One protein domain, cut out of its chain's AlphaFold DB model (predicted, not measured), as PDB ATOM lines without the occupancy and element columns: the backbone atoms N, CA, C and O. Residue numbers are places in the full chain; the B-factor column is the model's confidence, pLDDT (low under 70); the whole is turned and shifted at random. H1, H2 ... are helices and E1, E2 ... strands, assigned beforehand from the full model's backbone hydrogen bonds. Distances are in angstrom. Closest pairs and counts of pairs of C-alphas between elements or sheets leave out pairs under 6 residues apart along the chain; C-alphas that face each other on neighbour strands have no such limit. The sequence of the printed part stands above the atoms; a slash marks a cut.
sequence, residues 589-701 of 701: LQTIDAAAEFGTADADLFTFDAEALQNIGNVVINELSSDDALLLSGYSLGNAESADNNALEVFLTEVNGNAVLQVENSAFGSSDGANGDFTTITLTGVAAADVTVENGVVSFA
ATOM      1  N   LEU A 589     184.998 106.910 171.601       76.38
ATOM      2  CA  LEU A 589     184.820 107.292 173.001       76.38
ATOM      3  C   LEU A 589     185.365 108.706 173.225       76.38
ATOM      4  O   LEU A 589     186.543 108.966 172.976       76.38
ATOM      5  N   GLN A 590     184.525 109.609 173.726       76.75
ATOM      6  CA  GLN A 590     184.926 110.969 174.073       76.75
ATOM      7  C   GLN A 590     184.616 111.271 175.534       76.75
ATOM      8  O   GLN A 590     183.464 111.460 175.922       76.75
ATOM      9  N   THR A 591     185.667 111.354 176.344       74.81
ATOM     10  CA  THR A 591     185.560 111.786 177.736       74.81
ATOM     11  C   THR A 591     185.559 113.306 177.811       74.81
ATOM     12  O   THR A 591     186.449 113.972 177.282       74.81
ATOM     13  N   ILE A 592     184.549 113.861 178.474       71.69
ATOM     14  CA  ILE A 592     184.411 115.299 178.687       71.69
ATOM     15  C   ILE A 592     185.029 115.649 180.046       71.69
ATOM     16  O   ILE A 592     184.424 115.410 181.090       71.69
ATOM     17  N   ASP A 593     186.230 116.229 180.023       68.00
ATOM     18  CA  ASP A 593     187.035 116.583 181.204       68.00
ATOM     19  C   ASP A 593     187.345 118.095 181.320       68.00
ATOM     20  O   ASP A 593     187.915 118.557 182.311       68.00
ATOM     21  N   ALA A 594     186.940 118.898 180.328       66.50
ATOM     22  CA  ALA A 594     187.115 120.349 180.301       66.50
ATOM     23  C   ALA A 594     186.045 121.060 179.446       66.50
ATOM     24  O   ALA A 594     185.365 120.460 178.615       66.50
ATOM     25  N   ALA A 595     185.918 122.385 179.611       61.84
ATOM     26  CA  ALA A 595     185.053 123.219 178.772       61.84
ATOM     27  C   ALA A 595     185.593 123.296 177.326       61.84
ATOM     28  O   ALA A 595     186.460 124.122 177.025       61.84
ATOM     29  N   ALA A 596     185.075 122.451 176.436       66.31
ATOM     30  CA  ALA A 596     185.439 122.401 175.021       66.31
ATOM     31  C   ALA A 596     184.222 122.107 174.117       66.31
ATOM     32  O   ALA A 596     183.108 121.889 174.599       66.31
ATOM     33  N   GLU A 597     184.447 122.171 172.799       68.88
ATOM     34  CA  GLU A 597     183.509 121.691 171.779       68.88
ATOM     35  C   GLU A 597     183.869 120.245 171.420       68.88
ATOM     36  O   GLU A 597     185.007 119.986 171.025       68.88
ATOM     37  N   PHE A 598     182.908 119.331 171.555       73.44
ATOM     38  CA  PHE A 598     183.076 117.895 171.301       73.44
ATOM     39  C   PHE A 598     182.179 117.422 170.151       73.44
ATOM     40  O   PHE A 598     181.202 118.098 169.811       73.44
ATOM     41  N   GLY A 599     182.513 116.263 169.581       72.00
ATOM     42  CA  GLY A 599     181.768 115.614 168.497       72.00
ATOM     43  C   GLY A 599     182.524 115.549 167.171       72.00
ATOM     44  O   GLY A 599     183.326 116.423 166.827       72.00
ATOM     45  N   THR A 600     182.292 114.460 166.452       75.12
ATOM     46  CA  THR A 600     182.830 114.138 165.136       75.12
ATOM     47  C   THR A 600     181.695 113.709 164.202       75.12
ATOM     48  O   THR A 600     180.524 113.779 164.550       75.12
ATOM     49  N   ALA A 601     182.037 113.304 162.977       76.25
ATOM     50  CA  ALA A 601     181.065 112.766 162.026       76.25
ATOM     51  C   ALA A 601     180.857 111.243 162.162       76.25
ATOM     52  O   ALA A 601     180.088 110.677 161.381       76.25
ATOM     53  N   ASP A 602     181.604 110.593 163.058       79.00
ATOM     54  CA  ASP A 602     181.473 109.174 163.387       79.00
ATOM     55  C   ASP A 602     180.562 109.031 164.620       79.00
ATOM     56  O   ASP A 602     180.391 109.998 165.353       79.00
ATOM     57  N   ALA A 603     180.002 107.840 164.861       77.75
ATOM     58  CA  ALA A 603     179.181 107.603 166.047       77.75
ATOM     59  C   ALA A 603     180.025 107.809 167.317       77.75
ATOM     60  O   ALA A 603     180.979 107.067 167.563       77.75
ATOM     61  N   ASP A 604     179.689 108.808 168.123       80.19
ATOM     62  CA  ASP A 604     180.412 109.178 169.333       80.19
ATOM     63  C   ASP A 604     179.669 108.689 170.588       80.19
ATOM     64  O   ASP A 604     178.439 108.745 170.698       80.19
ATOM     65  N   LEU A 605     180.440 108.211 171.568       81.12
ATOM     66  CA  LEU A 605     179.950 107.902 172.909       81.12
ATOM     67  C   LEU A 605     180.579 108.880 173.897       81.12
ATOM     68  O   LEU A 605     181.773 108.801 174.184       81.12
ATOM     69  N   PHE A 606     179.771 109.798 174.418       82.69
ATOM     70  CA  PHE A 606     180.230 110.823 175.347       82.69
ATOM     71  C   PHE A 606     180.075 110.354 176.794       82.69
ATOM     72  O   PHE A 606     178.974 110.003 177.229       82.69
ATOM     73  N   THR A 607     181.168 110.396 177.551       75.62
ATOM     74  CA  THR A 607     181.198 110.056 178.978       75.62
ATOM     75  C   THR A 607     181.711 111.231 179.803       75.62
ATOM     76  O   THR A 607     182.430 112.096 179.299       75.62
ATOM     77  N   PHE A 608     181.336 111.275 181.080       69.25
ATOM     78  CA  PHE A 608     181.757 112.329 182.001       69.25
ATOM     79  C   PHE A 608     182.494 111.779 183.208       69.25
ATOM     80  O   PHE A 608     182.129 110.741 183.762       69.25
ATOM     81  N   ASP A 609     183.453 112.567 183.675       60.25
ATOM     82  CA  ASP A 609     183.986 112.464 185.025       60.25
ATOM     83  C   ASP A 609     183.225 113.435 185.948       60.25
ATOM     84  O   ASP A 609     183.251 114.656 185.769       60.25
ATOM     85  N   ALA A 610     182.524 112.886 186.943       52.97
ATOM     86  CA  ALA A 610     181.733 113.650 187.906       52.97
ATOM     87  C   ALA A 610     182.581 114.600 188.781       52.97
ATOM     88  O   ALA A 610     182.062 115.619 189.240       52.97
ATOM     89  N   GLU A 611     183.876 114.324 188.991       52.88
ATOM     90  CA  GLU A 611     184.785 115.249 189.688       52.88
ATOM     91  C   GLU A 611     185.275 116.374 188.761       52.88
ATOM     92  O   GLU A 611     185.417 117.518 189.203       52.88
ATOM     93  N   ALA A 612     185.446 116.100 187.461       56.50
ATOM     94  CA  ALA A 612     185.836 117.109 186.472       56.50
ATOM     95  C   ALA A 612     184.723 118.146 186.216       56.50
ATOM     96  O   ALA A 612     185.010 119.326 185.994       56.50
ATOM     97  N   LEU A 613     183.451 117.740 186.314       55.78
ATOM     98  CA  LEU A 613     182.286 118.606 186.090       55.78
ATOM     99  C   LEU A 613     182.143 119.746 187.113       55.78
ATOM    100  O   LEU A 613     181.654 120.818 186.760       55.78
ATOM    101  N   GLN A 614     182.660 119.593 188.338       56.06
ATOM    102  CA  GLN A 614     182.522 120.594 189.412       56.06
ATOM    103  C   GLN A 614     183.165 121.961 189.089       56.06
ATOM    104  O   GLN A 614     182.917 122.939 189.789       56.06
ATOM    105  N   ASN A 615     183.980 122.061 188.026       59.25
ATOM    106  CA  ASN A 615     184.629 123.305 187.589       59.25
ATOM    107  C   ASN A 615     184.329 123.697 186.128       59.25
ATOM    108  O   ASN A 615     184.937 124.639 185.601       59.25
ATOM    109  N   ILE A 616     183.409 123.007 185.449       62.75
ATOM    110  CA  ILE A 616     183.113 123.232 184.030       62.75
ATOM    111  C   ILE A 616     181.836 124.068 183.902       62.75
ATOM    112  O   ILE A 616     180.724 123.593 184.067       62.75
ATOM    113  N   GLY A 617     181.983 125.354 183.571       63.03
ATOM    114  CA  GLY A 617     180.830 126.263 183.502       63.03
ATOM    115  C   GLY A 617     179.872 126.019 182.323       63.03
ATOM    116  O   GLY A 617     178.681 126.294 182.441       63.03
ATOM    117  N   ASN A 618     180.368 125.555 181.170       76.50
ATOM    118  CA  ASN A 618     179.537 125.273 179.993       76.50
ATOM    119  C   ASN A 618     180.252 124.322 179.019       76.50
ATOM    120  O   ASN A 618     181.367 124.616 178.588       76.50
ATOM    121  N   VAL A 619     179.571 123.249 178.624       82.44
ATOM    122  CA  VAL A 619     179.988 122.277 177.603       82.44
ATOM    123  C   VAL A 619     179.125 122.469 176.360       82.44
ATOM    124  O   VAL A 619     177.925 122.740 176.460       82.44
ATOM    125  N   VAL A 620     179.718 122.335 175.174       83.19
ATOM    126  CA  VAL A 620     178.978 122.354 173.907       83.19
ATOM    127  C   VAL A 620     179.308 121.089 173.128       83.19
ATOM    128  O   VAL A 620     180.474 120.828 172.848       83.19
ATOM    129  N   ILE A 621     178.286 120.322 172.758       84.50
ATOM    130  CA  ILE A 621     178.429 119.155 171.884       84.50
ATOM    131  C   ILE A 621     177.825 119.516 170.527       84.50
ATOM    132  O   ILE A 621     176.688 119.992 170.444       84.50
ATOM    133  N   ASN A 622     178.623 119.360 169.475       81.75
ATOM    134  CA  ASN A 622     178.277 119.692 168.100       81.75
ATOM    135  C   ASN A 622     178.183 118.418 167.252       81.75
ATOM    136  O   ASN A 622     178.608 117.354 167.672       81.75
ATOM    137  N   GLU A 623     177.628 118.561 166.045       78.31
ATOM    138  CA  GLU A 623     177.538 117.488 165.035       78.31
ATOM    139  C   GLU A 623     176.739 116.237 165.452       78.31
ATOM    140  O   GLU A 623     176.761 115.261 164.720       78.31
ATOM    141  N   LEU A 624     175.930 116.326 166.518       79.94
ATOM    142  CA  LEU A 624     175.094 115.227 167.011       79.94
ATOM    143  C   LEU A 624     174.145 114.643 165.946       79.94
ATOM    144  O   LEU A 624     173.376 115.376 165.306       79.94
ATOM    145  N   SER A 625     174.131 113.318 165.842       77.69
ATOM    146  CA  SER A 625     173.182 112.526 165.063       77.69
ATOM    147  C   SER A 625     172.566 111.375 165.867       77.69
ATOM    148  O   SER A 625     172.860 111.154 167.037       77.69
ATOM    149  N   SER A 626     171.612 110.668 165.251       77.88
ATOM    150  CA  SER A 626     170.812 109.615 165.898       77.88
ATOM    151  C   SER A 626     171.608 108.375 166.326       77.88
ATOM    152  O   SER A 626     171.058 107.469 166.945       77.88
ATOM    153  N   ASP A 627     172.859 108.272 165.890       74.50
ATOM    154  CA  ASP A 627     173.810 107.224 166.237       74.50
ATOM    155  C   ASP A 627     174.722 107.595 167.412       74.50
ATOM    156  O   ASP A 627     175.391 106.695 167.912       74.50
ATOM    157  N   ASP A 628     174.682 108.836 167.906       82.50
ATOM    158  CA  ASP A 628     175.439 109.275 169.082       82.50
ATOM    159  C   ASP A 628     174.693 109.002 170.388       82.50
ATOM    160  O   ASP A 628     173.458 108.966 170.445       82.50
ATOM    161  N   ALA A 629     175.448 108.866 171.478       79.50
ATOM    162  CA  ALA A 629     174.883 108.723 172.813       79.50
ATOM    163  C   ALA A 629     175.718 109.453 173.865       79.50
ATOM    164  O   ALA A 629     176.940 109.559 173.773       79.50
ATOM    165  N   LEU A 630     175.037 109.939 174.898       83.75
ATOM    166  CA  LEU A 630     175.641 110.616 176.040       83.75
ATOM    167  C   LEU A 630     175.249 109.879 177.321       83.75
ATOM    168  O   LEU A 630     174.064 109.681 177.578       83.75
ATOM    169  N   LEU A 631     176.229 109.488 178.136       77.88
ATOM    170  CA  LEU A 631     175.985 108.830 179.423       77.88
ATOM    171  C   LEU A 631     176.129 109.819 180.584       77.88
ATOM    172  O   LEU A 631     177.214 110.326 180.851       77.88
ATOM    173  N   LEU A 632     175.034 110.044 181.307       72.44
ATOM    174  CA  LEU A 632     174.933 110.809 182.551       72.44
ATOM    175  C   LEU A 632     174.584 109.872 183.716       72.44
ATOM    176  O   LEU A 632     173.492 109.924 184.287       72.44
ATOM    177  N   SER A 633     175.534 109.004 184.057       65.19
ATOM    178  CA  SER A 633     175.424 108.053 185.165       65.19
ATOM    179  C   SER A 633     175.182 108.745 186.510       65.19
ATOM    180  O   SER A 633     175.804 109.765 186.808       65.19
ATOM    181  N   GLY A 634     174.281 108.200 187.333       60.44
ATOM    182  CA  GLY A 634     173.967 108.740 188.662       60.44
ATOM    183  C   GLY A 634     173.040 109.956 188.690       60.44
ATOM    184  O   GLY A 634     172.697 110.425 189.775       60.44
ATOM    185  N   TYR A 635     172.594 110.427 187.522       68.00
ATOM    186  CA  TYR A 635     171.632 111.515 187.395       68.00
ATOM    187  C   TYR A 635     170.232 110.982 187.101       68.00
ATOM    188  O   TYR A 635     170.018 110.180 186.191       68.00
ATOM    189  N   SER A 636     169.247 111.471 187.846       69.81
ATOM    190  CA  SER A 636     167.834 111.248 187.545       69.81
ATOM    191  C   SER A 636     167.263 112.419 186.743       69.81
ATOM    192  O   SER A 636     167.734 113.549 186.862       69.81
ATOM    193  N   LEU A 637     166.265 112.179 185.885       71.69
ATOM    194  CA  LEU A 637     165.622 113.276 185.157       71.69
ATOM    195  C   LEU A 637     164.805 114.121 186.146       71.69
ATOM    196  O   LEU A 637     163.736 113.703 186.599       71.69
ATOM    197  N   GLY A 638     165.310 115.310 186.454       67.19
ATOM    198  CA  GLY A 638     164.697 116.221 187.405       67.19
ATOM    199  C   GLY A 638     163.420 116.846 186.854       67.19
ATOM    200  O   GLY A 638     163.288 117.149 185.663       67.19
ATOM    201  N   ASN A 639     162.455 117.090 187.740       66.94
ATOM    202  CA  ASN A 639     161.272 117.879 187.414       66.94
ATOM    203  C   ASN A 639     161.454 119.301 187.944       66.94
ATOM    204  O   ASN A 639     161.612 119.502 189.145       66.94
ATOM    205  N   ALA A 640     161.327 120.301 187.068       59.34
ATOM    206  CA  ALA A 640     161.454 121.718 187.419       59.34
ATOM    207  C   ALA A 640     160.523 122.189 188.565       59.34
ATOM    208  O   ALA A 640     160.723 123.276 189.107       59.34
ATOM    209  N   GLU A 641     159.499 121.405 188.934       57.44
ATOM    210  CA  GLU A 641     158.594 121.692 190.056       57.44
ATOM    211  C   GLU A 641     158.863 120.878 191.345       57.44
ATOM    212  O   GLU A 641     158.282 121.212 192.382       57.44
ATOM    213  N   SER A 642     159.725 119.847 191.336       60.78
ATOM    214  CA  SER A 642     160.104 119.085 192.542       60.78
ATOM    215  C   SER A 642     161.500 118.449 192.433       60.78
ATOM    216  O   SER A 642     161.611 117.320 191.962       60.78
ATOM    217  N   ALA A 643     162.520 119.166 192.903       61.75
ATOM    218  CA  ALA A 643     163.897 118.671 192.983       61.75
ATOM    219  C   ALA A 643     164.118 117.739 194.196       61.75
ATOM    220  O   ALA A 643     163.583 118.029 195.283       61.75
ATOM    221  N   ASP A 644     164.866 116.646 194.011       66.62
ATOM    222  CA  ASP A 644     165.221 115.657 195.043       66.62
ATOM    223  C   ASP A 644     166.552 116.012 195.716       66.62
ATOM    224  O   ASP A 644     167.619 115.991 195.122       66.62
ATOM    225  N   ASN A 645     166.504 116.266 197.022       66.75
ATOM    226  CA  ASN A 645     167.679 116.652 197.796       66.75
ATOM    227  C   ASN A 645     168.632 115.497 198.141       66.75
ATOM    228  O   ASN A 645     169.600 115.725 198.866       66.75
ATOM    229  N   ASN A 646     168.348 114.274 197.686       65.25
ATOM    230  CA  ASN A 646     169.190 113.097 197.916       65.25
ATOM    231  C   ASN A 646     169.680 112.441 196.619       65.25
ATOM    232  O   ASN A 646     170.340 111.407 196.694       65.25
ATOM    233  N   ALA A 647     169.357 113.004 195.453       67.62
ATOM    234  CA  ALA A 647     169.772 112.479 194.159       67.62
ATOM    235  C   ALA A 647     170.298 113.621 193.292       67.62
ATOM    236  O   ALA A 647     169.795 114.735 193.366       67.62
ATOM    237  N   LEU A 648     171.312 113.345 192.477       72.94
ATOM    238  CA  LEU A 648     171.744 114.294 191.460       72.94
ATOM    239  C   LEU A 648     170.703 114.315 190.337       72.94
ATOM    240  O   LEU A 648     170.247 113.262 189.877       72.94
ATOM    241  N   GLU A 649     170.310 115.506 189.897       77.75
ATOM    242  CA  GLU A 649     169.307 115.665 188.847       77.75
ATOM    243  C   GLU A 649     169.888 116.268 187.563       77.75
ATOM    244  O   GLU A 649     170.791 117.108 187.572       77.75
ATOM    245  N   VAL A 650     169.340 115.838 186.425       80.44
ATOM    246  CA  VAL A 650     169.516 116.508 185.138       80.44
ATOM    247  C   VAL A 650     168.199 117.137 184.710       80.44
ATOM    248  O   VAL A 650     167.168 116.472 184.627       80.44
ATOM    249  N   PHE A 651     168.221 118.431 184.404       83.69
ATOM    250  CA  PHE A 651     167.061 119.152 183.890       83.69
ATOM    251  C   PHE A 651     167.229 119.425 182.404       83.69
ATOM    252  O   PHE A 651     168.217 120.014 181.967       83.69
ATOM    253  N   LEU A 652     166.224 119.048 181.622       85.62
ATOM    254  CA  LEU A 652     166.198 119.318 180.194       85.62
ATOM    255  C   LEU A 652     165.426 120.609 179.913       85.62
ATOM    256  O   LEU A 652     164.249 120.751 180.249       85.62
ATOM    257  N   THR A 653     166.090 121.552 179.259       85.50
ATOM    258  CA  THR A 653     165.500 122.810 178.795       85.50
ATOM    259  C   THR A 653     165.786 123.016 177.312       85.50
ATOM    260  O   THR A 653     166.615 122.328 176.725       85.50
ATOM    261  N   GLU A 654     165.095 123.964 176.680       88.06
ATOM    262  CA  GLU A 654     165.386 124.361 175.302       88.06
ATOM    263  C   GLU A 654     165.780 125.836 175.258       88.06
ATOM    264  O   GLU A 654     165.050 126.707 175.740       88.06
ATOM    265  N   VAL A 655     166.928 126.132 174.649       88.31
ATOM    266  CA  VAL A 655     167.442 127.493 174.487       88.31
ATOM    267  C   VAL A 655     167.824 127.704 173.028       88.31
ATOM    268  O   VAL A 655     168.679 127.019 172.481       88.31
ATOM    269  N   ASN A 656     167.195 128.687 172.378       88.50
ATOM    270  CA  ASN A 656     167.430 129.024 170.965       88.50
ATOM    271  C   ASN A 656     167.248 127.849 169.977       88.50
ATOM    272  O   ASN A 656     167.849 127.868 168.904       88.50
ATOM    273  N   GLY A 657     166.394 126.873 170.305       84.94
ATOM    274  CA  GLY A 657     166.135 125.693 169.472       84.94
ATOM    275  C   GLY A 657     167.119 124.538 169.676       84.94
ATOM    276  O   GLY A 657     167.009 123.549 168.964       84.94
ATOM    277  N   ASN A 658     168.045 124.663 170.631       89.06
ATOM    278  CA  ASN A 658     168.938 123.594 171.066       89.06
ATOM    279  C   ASN A 658     168.487 123.068 172.431       89.06
ATOM    280  O   ASN A 658     168.098 123.852 173.306       89.06
ATOM    281  N   ALA A 659     168.583 121.759 172.623       90.38
ATOM    282  CA  ALA A 659     168.454 121.125 173.917       90.38
ATOM    283  C   ALA A 659     169.617 121.544 174.825       90.38
ATOM    284  O   ALA A 659     170.776 121.597 174.411       90.38
ATOM    285  N   VAL A 660     169.291 121.871 176.069       88.94
ATOM    286  CA  VAL A 660     170.248 122.262 177.099       88.94
ATOM    287  C   VAL A 660     169.981 121.424 178.336       88.94
ATOM    288  O   VAL A 660     168.926 121.562 178.963       88.94
ATOM    289  N   LEU A 661     170.945 120.574 178.675       87.62
ATOM    290  CA  LEU A 661     170.954 119.786 179.900       87.62
ATOM    291  C   LEU A 661     171.614 120.623 180.999       87.62
ATOM    292  O   LEU A 661     172.730 121.111 180.828       87.62
ATOM    293  N   GLN A 662     170.917 120.818 182.110       85.12
ATOM    294  CA  GLN A 662     171.475 121.393 183.331       85.12
ATOM    295  C   GLN A 662     171.716 120.242 184.295       85.12
ATOM    296  O   GLN A 662     170.763 119.647 184.788       85.12
ATOM    297  N   VAL A 663     172.983 119.909 184.490       81.38
ATOM    298  CA  VAL A 663     173.444 118.792 185.312       81.38
ATOM    299  C   VAL A 663     173.842 119.353 186.670       81.38
ATOM    300  O   VAL A 663     174.650 120.280 186.734       81.38
ATOM    301  N   GLU A 664     173.242 118.859 187.747       77.56
ATOM    302  CA  GLU A 664     173.575 119.306 189.102       77.56
ATOM    303  C   GLU A 664     175.001 118.922 189.503       77.56
ATOM    304  O   GLU A 664     175.375 117.763 189.449       77.56
ATOM    305  N   ASN A 665     175.797 119.870 189.997       71.88
ATOM    306  CA  ASN A 665     177.118 119.542 190.549       71.88
ATOM    307  C   ASN A 665     177.022 119.014 191.998       71.88
ATOM    308  O   ASN A 665     177.991 118.490 192.544       71.88
ATOM    309  N   SER A 666     175.858 119.172 192.636       70.56
ATOM    310  CA  SER A 666     175.539 118.692 193.984       70.56
ATOM    311  C   SER A 666     174.023 118.554 194.143       70.56
ATOM    312  O   SER A 666     173.311 119.477 193.745       70.56
ATOM    313  N   ALA A 667     173.546 117.475 194.774       69.31
ATOM    314  CA  ALA A 667     172.114 117.225 194.975       69.31
ATOM    315  C   ALA A 667     171.451 118.374 195.754       69.31
ATOM    316  O   ALA A 667     171.935 118.771 196.823       69.31
ATOM    317  N   PHE A 668     170.350 118.918 195.230       66.38
ATOM    318  CA  PHE A 668     169.726 120.131 195.759       66.38
ATOM    319  C   PHE A 668     168.229 119.962 196.039       66.38
ATOM    320  O   PHE A 668     167.495 119.290 195.328       66.38
ATOM    321  N   GLY A 669     167.731 120.608 197.099       57.06
ATOM    322  CA  GLY A 669     166.313 120.561 197.457       57.06
ATOM    323  C   GLY A 669     165.505 121.736 196.916       57.06
ATOM    324  O   GLY A 669     165.966 122.873 196.896       57.06
ATOM    325  N   SER A 670     164.220 121.510 196.615       57.31
ATOM    326  CA  SER A 670     163.249 122.552 196.199       57.31
ATOM    327  C   SER A 670     163.146 123.808 197.109       57.31
ATOM    328  O   SER A 670     162.463 124.773 196.750       57.31
ATOM    329  N   SER A 671     163.807 123.830 198.276       51.25
ATOM    330  CA  SER A 671     163.830 124.929 199.246       51.25
ATOM    331  C   SER A 671     164.984 125.926 199.127       51.25
ATOM    332  O   SER A 671     164.813 127.036 199.644       51.25
ATOM    333  N   ASP A 672     166.117 125.611 198.486       51.19
ATOM    334  CA  ASP A 672     167.322 126.448 198.684       51.19
ATOM    335  C   ASP A 672     167.487 127.579 197.645       51.19
ATOM    336  O   ASP A 672     168.453 128.344 197.659       51.19
ATOM    337  N   GLY A 673     166.458 127.798 196.818       50.72
ATOM    338  CA  GLY A 673     166.373 128.922 195.878       50.72
ATOM    339  C   GLY A 673     167.215 128.732 194.610       50.72
ATOM    340  O   GLY A 673     167.960 127.778 194.477       50.72
ATOM    341  N   ALA A 674     167.075 129.642 193.642       50.75
ATOM    342  CA  ALA A 674     167.597 129.535 192.268       50.75
ATOM    343  C   ALA A 674     169.140 129.634 192.107       50.75
ATOM    344  O   ALA A 674     169.610 130.241 191.150       50.75
ATOM    345  N   ASN A 675     169.916 129.091 193.048       53.41
ATOM    346  CA  ASN A 675     171.375 129.195 193.137       53.41
ATOM    347  C   ASN A 675     172.056 127.809 193.257       53.41
ATOM    348  O   ASN A 675     173.071 127.692 193.941       53.41
ATOM    349  N   GLY A 676     171.503 126.770 192.626       57.47
ATOM    350  CA  GLY A 676     172.237 125.515 192.426       57.47
ATOM    351  C   GLY A 676     173.464 125.747 191.536       57.47
ATOM    352  O   GLY A 676     173.430 126.611 190.653       57.47
ATOM    353  N   ASP A 677     174.554 125.033 191.811       68.81
ATOM    354  CA  ASP A 677     175.716 124.992 190.926       68.81
ATOM    355  C   ASP A 677     175.460 123.919 189.865       68.81
ATOM    356  O   ASP A 677     175.279 122.745 190.194       68.81
ATOM    357  N   PHE A 678     175.349 124.341 188.608       75.81
ATOM    358  CA  PHE A 678     174.980 123.468 187.498       75.81
ATOM    359  C   PHE A 678     176.046 123.526 186.420       75.81
ATOM    360  O   PHE A 678     176.423 124.613 185.968       75.81
ATOM    361  N   THR A 679     176.413 122.361 185.904       79.06
ATOM    362  CA  THR A 679     177.083 122.279 184.614       79.06
ATOM    363  C   THR A 679     176.041 122.331 183.507       79.06
ATOM    364  O   THR A 679     175.084 121.557 183.478       79.06
ATOM    365  N   THR A 680     176.203 123.271 182.579       85.31
ATOM    366  CA  THR A 680     175.309 123.392 181.423       85.31
ATOM    367  C   THR A 680     175.923 122.692 180.217       85.31
ATOM    368  O   THR A 680     177.023 123.051 179.803       85.31
ATOM    369  N   ILE A 681     175.208 121.740 179.621       86.12
ATOM    370  CA  ILE A 681     175.595 121.075 178.373       86.12
ATOM    371  C   ILE A 681     174.620 121.510 177.283       86.12
ATOM    372  O   ILE A 681     173.422 121.235 177.352       86.12
ATOM    373  N   THR A 682     175.128 122.205 176.270       89.00
ATOM    374  CA  THR A 682     174.344 122.597 175.095       89.00
ATOM    375  C   THR A 682     174.535 121.575 173.981       89.00
ATOM    376  O   THR A 682     175.654 121.383 173.509       89.00
ATOM    377  N   LEU A 683     173.436 120.970 173.532       88.56
ATOM    378  CA  LEU A 683     173.396 120.018 172.424       88.56
ATOM    379  C   LEU A 683     173.013 120.768 171.143       88.56
ATOM    380  O   LEU A 683     171.844 121.086 170.902       88.56
ATOM    381  N   THR A 684     174.004 121.143 170.339       85.75
ATOM    382  CA  THR A 684     173.770 121.987 169.163       85.75
ATOM    383  C   THR A 684     173.102 121.188 168.047       85.75
ATOM    384  O   THR A 684     173.662 120.216 167.556       85.75
ATOM    385  N   GLY A 685     171.938 121.647 167.576       83.31
ATOM    386  CA  GLY A 685     171.225 121.022 166.454       83.31
ATOM    387  C   GLY A 685     170.207 119.949 166.847       83.31
ATOM    388  O   GLY A 685     169.469 119.503 165.972       83.31
ATOM    389  N   VAL A 686     170.107 119.612 168.135       86.94
ATOM    390  CA  VAL A 686     169.102 118.692 168.689       86.94
ATOM    391  C   VAL A 686     168.042 119.508 169.427       86.94
ATOM    392  O   VAL A 686     168.390 120.324 170.282       86.94
ATOM    393  N   ALA A 687     166.754 119.334 169.118       87.69
ATOM    394  CA  ALA A 687     165.689 119.996 169.873       87.69
ATOM    395  C   ALA A 687     165.406 119.239 171.179       87.69
ATOM    396  O   ALA A 687     165.556 118.024 171.239       87.69
ATOM    397  N   ALA A 688     164.924 119.919 172.224       84.94
ATOM    398  CA  ALA A 688     164.645 119.255 173.504       84.94
ATOM    399  C   ALA A 688     163.564 118.164 173.393       84.94
ATOM    400  O   ALA A 688     163.545 117.234 174.187       84.94
ATOM    401  N   ALA A 689     162.671 118.259 172.404       85.00
ATOM    402  CA  ALA A 689     161.668 117.229 172.133       85.00
ATOM    403  C   ALA A 689     162.246 115.948 171.504       85.00
ATOM    404  O   ALA A 689     161.577 114.917 171.542       85.00
ATOM    405  N   ASP A 690     163.451 116.031 170.936       84.25
ATOM    406  CA  ASP A 690     164.149 114.932 170.264       84.25
ATOM    407  C   ASP A 690     165.195 114.278 171.188       84.25
ATOM    408  O   ASP A 690     165.869 113.330 170.798       84.25
ATOM    409  N   VAL A 691     165.320 114.771 172.428       82.50
ATOM    410  CA  VAL A 691     166.170 114.189 173.467       82.50
ATOM    411  C   VAL A 691     165.345 113.235 174.317       82.50
ATOM    412  O   VAL A 691     164.356 113.635 174.936       82.50
ATOM    413  N   THR A 692     165.790 111.986 174.396       82.12
ATOM    414  CA  THR A 692     165.248 111.009 175.340       82.12
ATOM    415  C   THR A 692     166.283 110.755 176.422       82.12
ATOM    416  O   THR A 692     167.416 110.399 176.117       82.12
ATOM    417  N   VAL A 693     165.891 110.956 177.679       74.19
ATOM    418  CA  VAL A 693     166.708 110.608 178.845       74.19
ATOM    419  C   VAL A 693     166.048 109.417 179.511       74.19
ATOM    420  O   VAL A 693     164.958 109.543 180.070       74.19
ATOM    421  N   GLU A 694     166.695 108.267 179.430       70.62
ATOM    422  CA  GLU A 694     166.221 107.048 180.063       70.62
ATOM    423  C   GLU A 694     167.395 106.401 180.782       70.62
ATOM    424  O   GLU A 694     168.392 106.052 180.158       70.62
ATOM    425  N   ASN A 695     167.271 106.259 182.102       61.19
ATOM    426  CA  ASN A 695     168.212 105.486 182.910       61.19
ATOM    427  C   ASN A 695     169.669 105.963 182.762       61.19
ATOM    428  O   ASN A 695     170.568 105.171 182.521       61.19
ATOM    429  N   GLY A 696     169.888 107.281 182.835       65.62
ATOM    430  CA  GLY A 696     171.214 107.894 182.687       65.62
ATOM    431  C   GLY A 696     171.708 107.999 181.240       65.62
ATOM    432  O   GLY A 696     172.615 108.780 180.971       65.62
ATOM    433  N   VAL A 697     171.090 107.310 180.278       71.94
ATOM    434  CA  VAL A 697     171.438 107.421 178.857       71.94
ATOM    435  C   VAL A 697     170.609 108.519 178.201       71.94
ATOM    436  O   VAL A 697     169.376 108.510 178.226       71.94
ATOM    437  N   VAL A 698     171.299 109.464 177.576       80.19
ATOM    438  CA  VAL A 698     170.716 110.517 176.753       80.19
ATOM    439  C   VAL A 698     170.923 110.152 175.284       80.19
ATOM    440  O   VAL A 698     172.054 110.057 174.809       80.19
ATOM    441  N   SER A 699     169.817 109.939 174.574       80.62
ATOM    442  CA  SER A 699     169.785 109.598 173.149       80.62
ATOM    443  C   SER A 699     169.044 110.654 172.329       80.62
ATOM    444  O   SER A 699     168.258 111.446 172.866       80.62
ATOM    445  N   PHE A 700     169.314 110.672 171.021       82.12
ATOM    446  CA  PHE A 700     168.885 111.722 170.095       82.12
ATOM    447  C   PHE A 700     168.085 111.119 168.926       82.12
ATOM    448  O   PHE A 700     168.469 110.082 168.383       82.12
ATOM    449  N   ALA A 701     166.961 111.742 168.556       69.94
ATOM    450  CA  ALA A 701     166.037 111.263 167.515       69.94
ATOM    451  C   ALA A 701     166.146 112.001 166.171       69.94
ATOM    452  O   ALA A 701     166.416 113.224 166.169       69.94
TER     453      ALA A 701
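AT A GLANCE: This is residues 589 to 701 of the 701 residues of an uncharacterized protein of Pseudomonas zhaodongensis (UniProt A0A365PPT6). Two twisted five-stranded sheets lie face to face as a sandwich, their strands running nearly along one another, with a four-residue helix, H1, at one end; the two sheets splay, their best planes 30 degrees apart. The long loop of residues 665 to 677 reaches beyond the strands and adds to the length of the whole. The printed part has 113 residues, with ten named strands and one named helix in the order E1 E2 H1 E3 E4 E5 E6 E7 E8 E9 E10. It is mostly strand, though under half of the residues are in named elements; both sheets, E1 E2 E4 E10 E9 and E3 E8 E7 E6 E5, are mixed. The whole is compact, with a radius of gyration of the C-alphas of 13.3 A, and its spans are 43 by 28 by 25 A.

HOW THE PARTS SIT: E1, residues 589 to 592, is an edge strand, parallel to E2, residues 604 to 608, with N 590 and O 605 2.9 A apart. E2 is parallel to E4, residues 629 to 631, with N 606 and O 629 2.9 A apart. E4 is antiparallel to E10, residues 697 to 700, with N 698 and O 630 2.8 A apart. E10 and E9, residues 691 to 694, form a hairpin, with N 699 and O 692 2.9 A apart. In the other sheet E3, residues 618 to 621, is parallel to E8, residues 678 to 683, with N 619 and O 680 2.8 A apart. E6, residues 648 to 655, E7, residues 658 to 664, and E8 form a meander, each strand the antiparallel neighbour of the one before; N 651 and O 662 are 2.8 A apart, as are N 681 and O 661. E5, residues 635 to 637, is parallel to E6, with N 650 and O 636 2.8 A apart. Between the sheets, the closest C-alphas of E5 and E9 are those of Leu 637 and Val 693, 6.9 A apart. H1, residues 612 to 615, only grazes the second sheet, with residues 613 to 615; it is too short for any O i to N i+4 pair.

IN THESE COORDINATES: E1 begins at C-alpha 589, (184.820, 107.292, 173.001). E6 is 21.9 A long, E7 19.1 A, E8 15.5 A and E2 13.1 A. E10 ends at C-alpha 700, (168.885, 111.722, 170.095).

THE WHOLE: The C-alphas of Asp 602 and Ser 671 are the two farthest apart, 43.0 A. The printed part has no cut. The links E1 to E2 and E7 to E8 are long. The mean pLDDT of the printed part is 73.4; 43 residues are under 70, among them 608 to 617, 638 to 647 and 667 to 677.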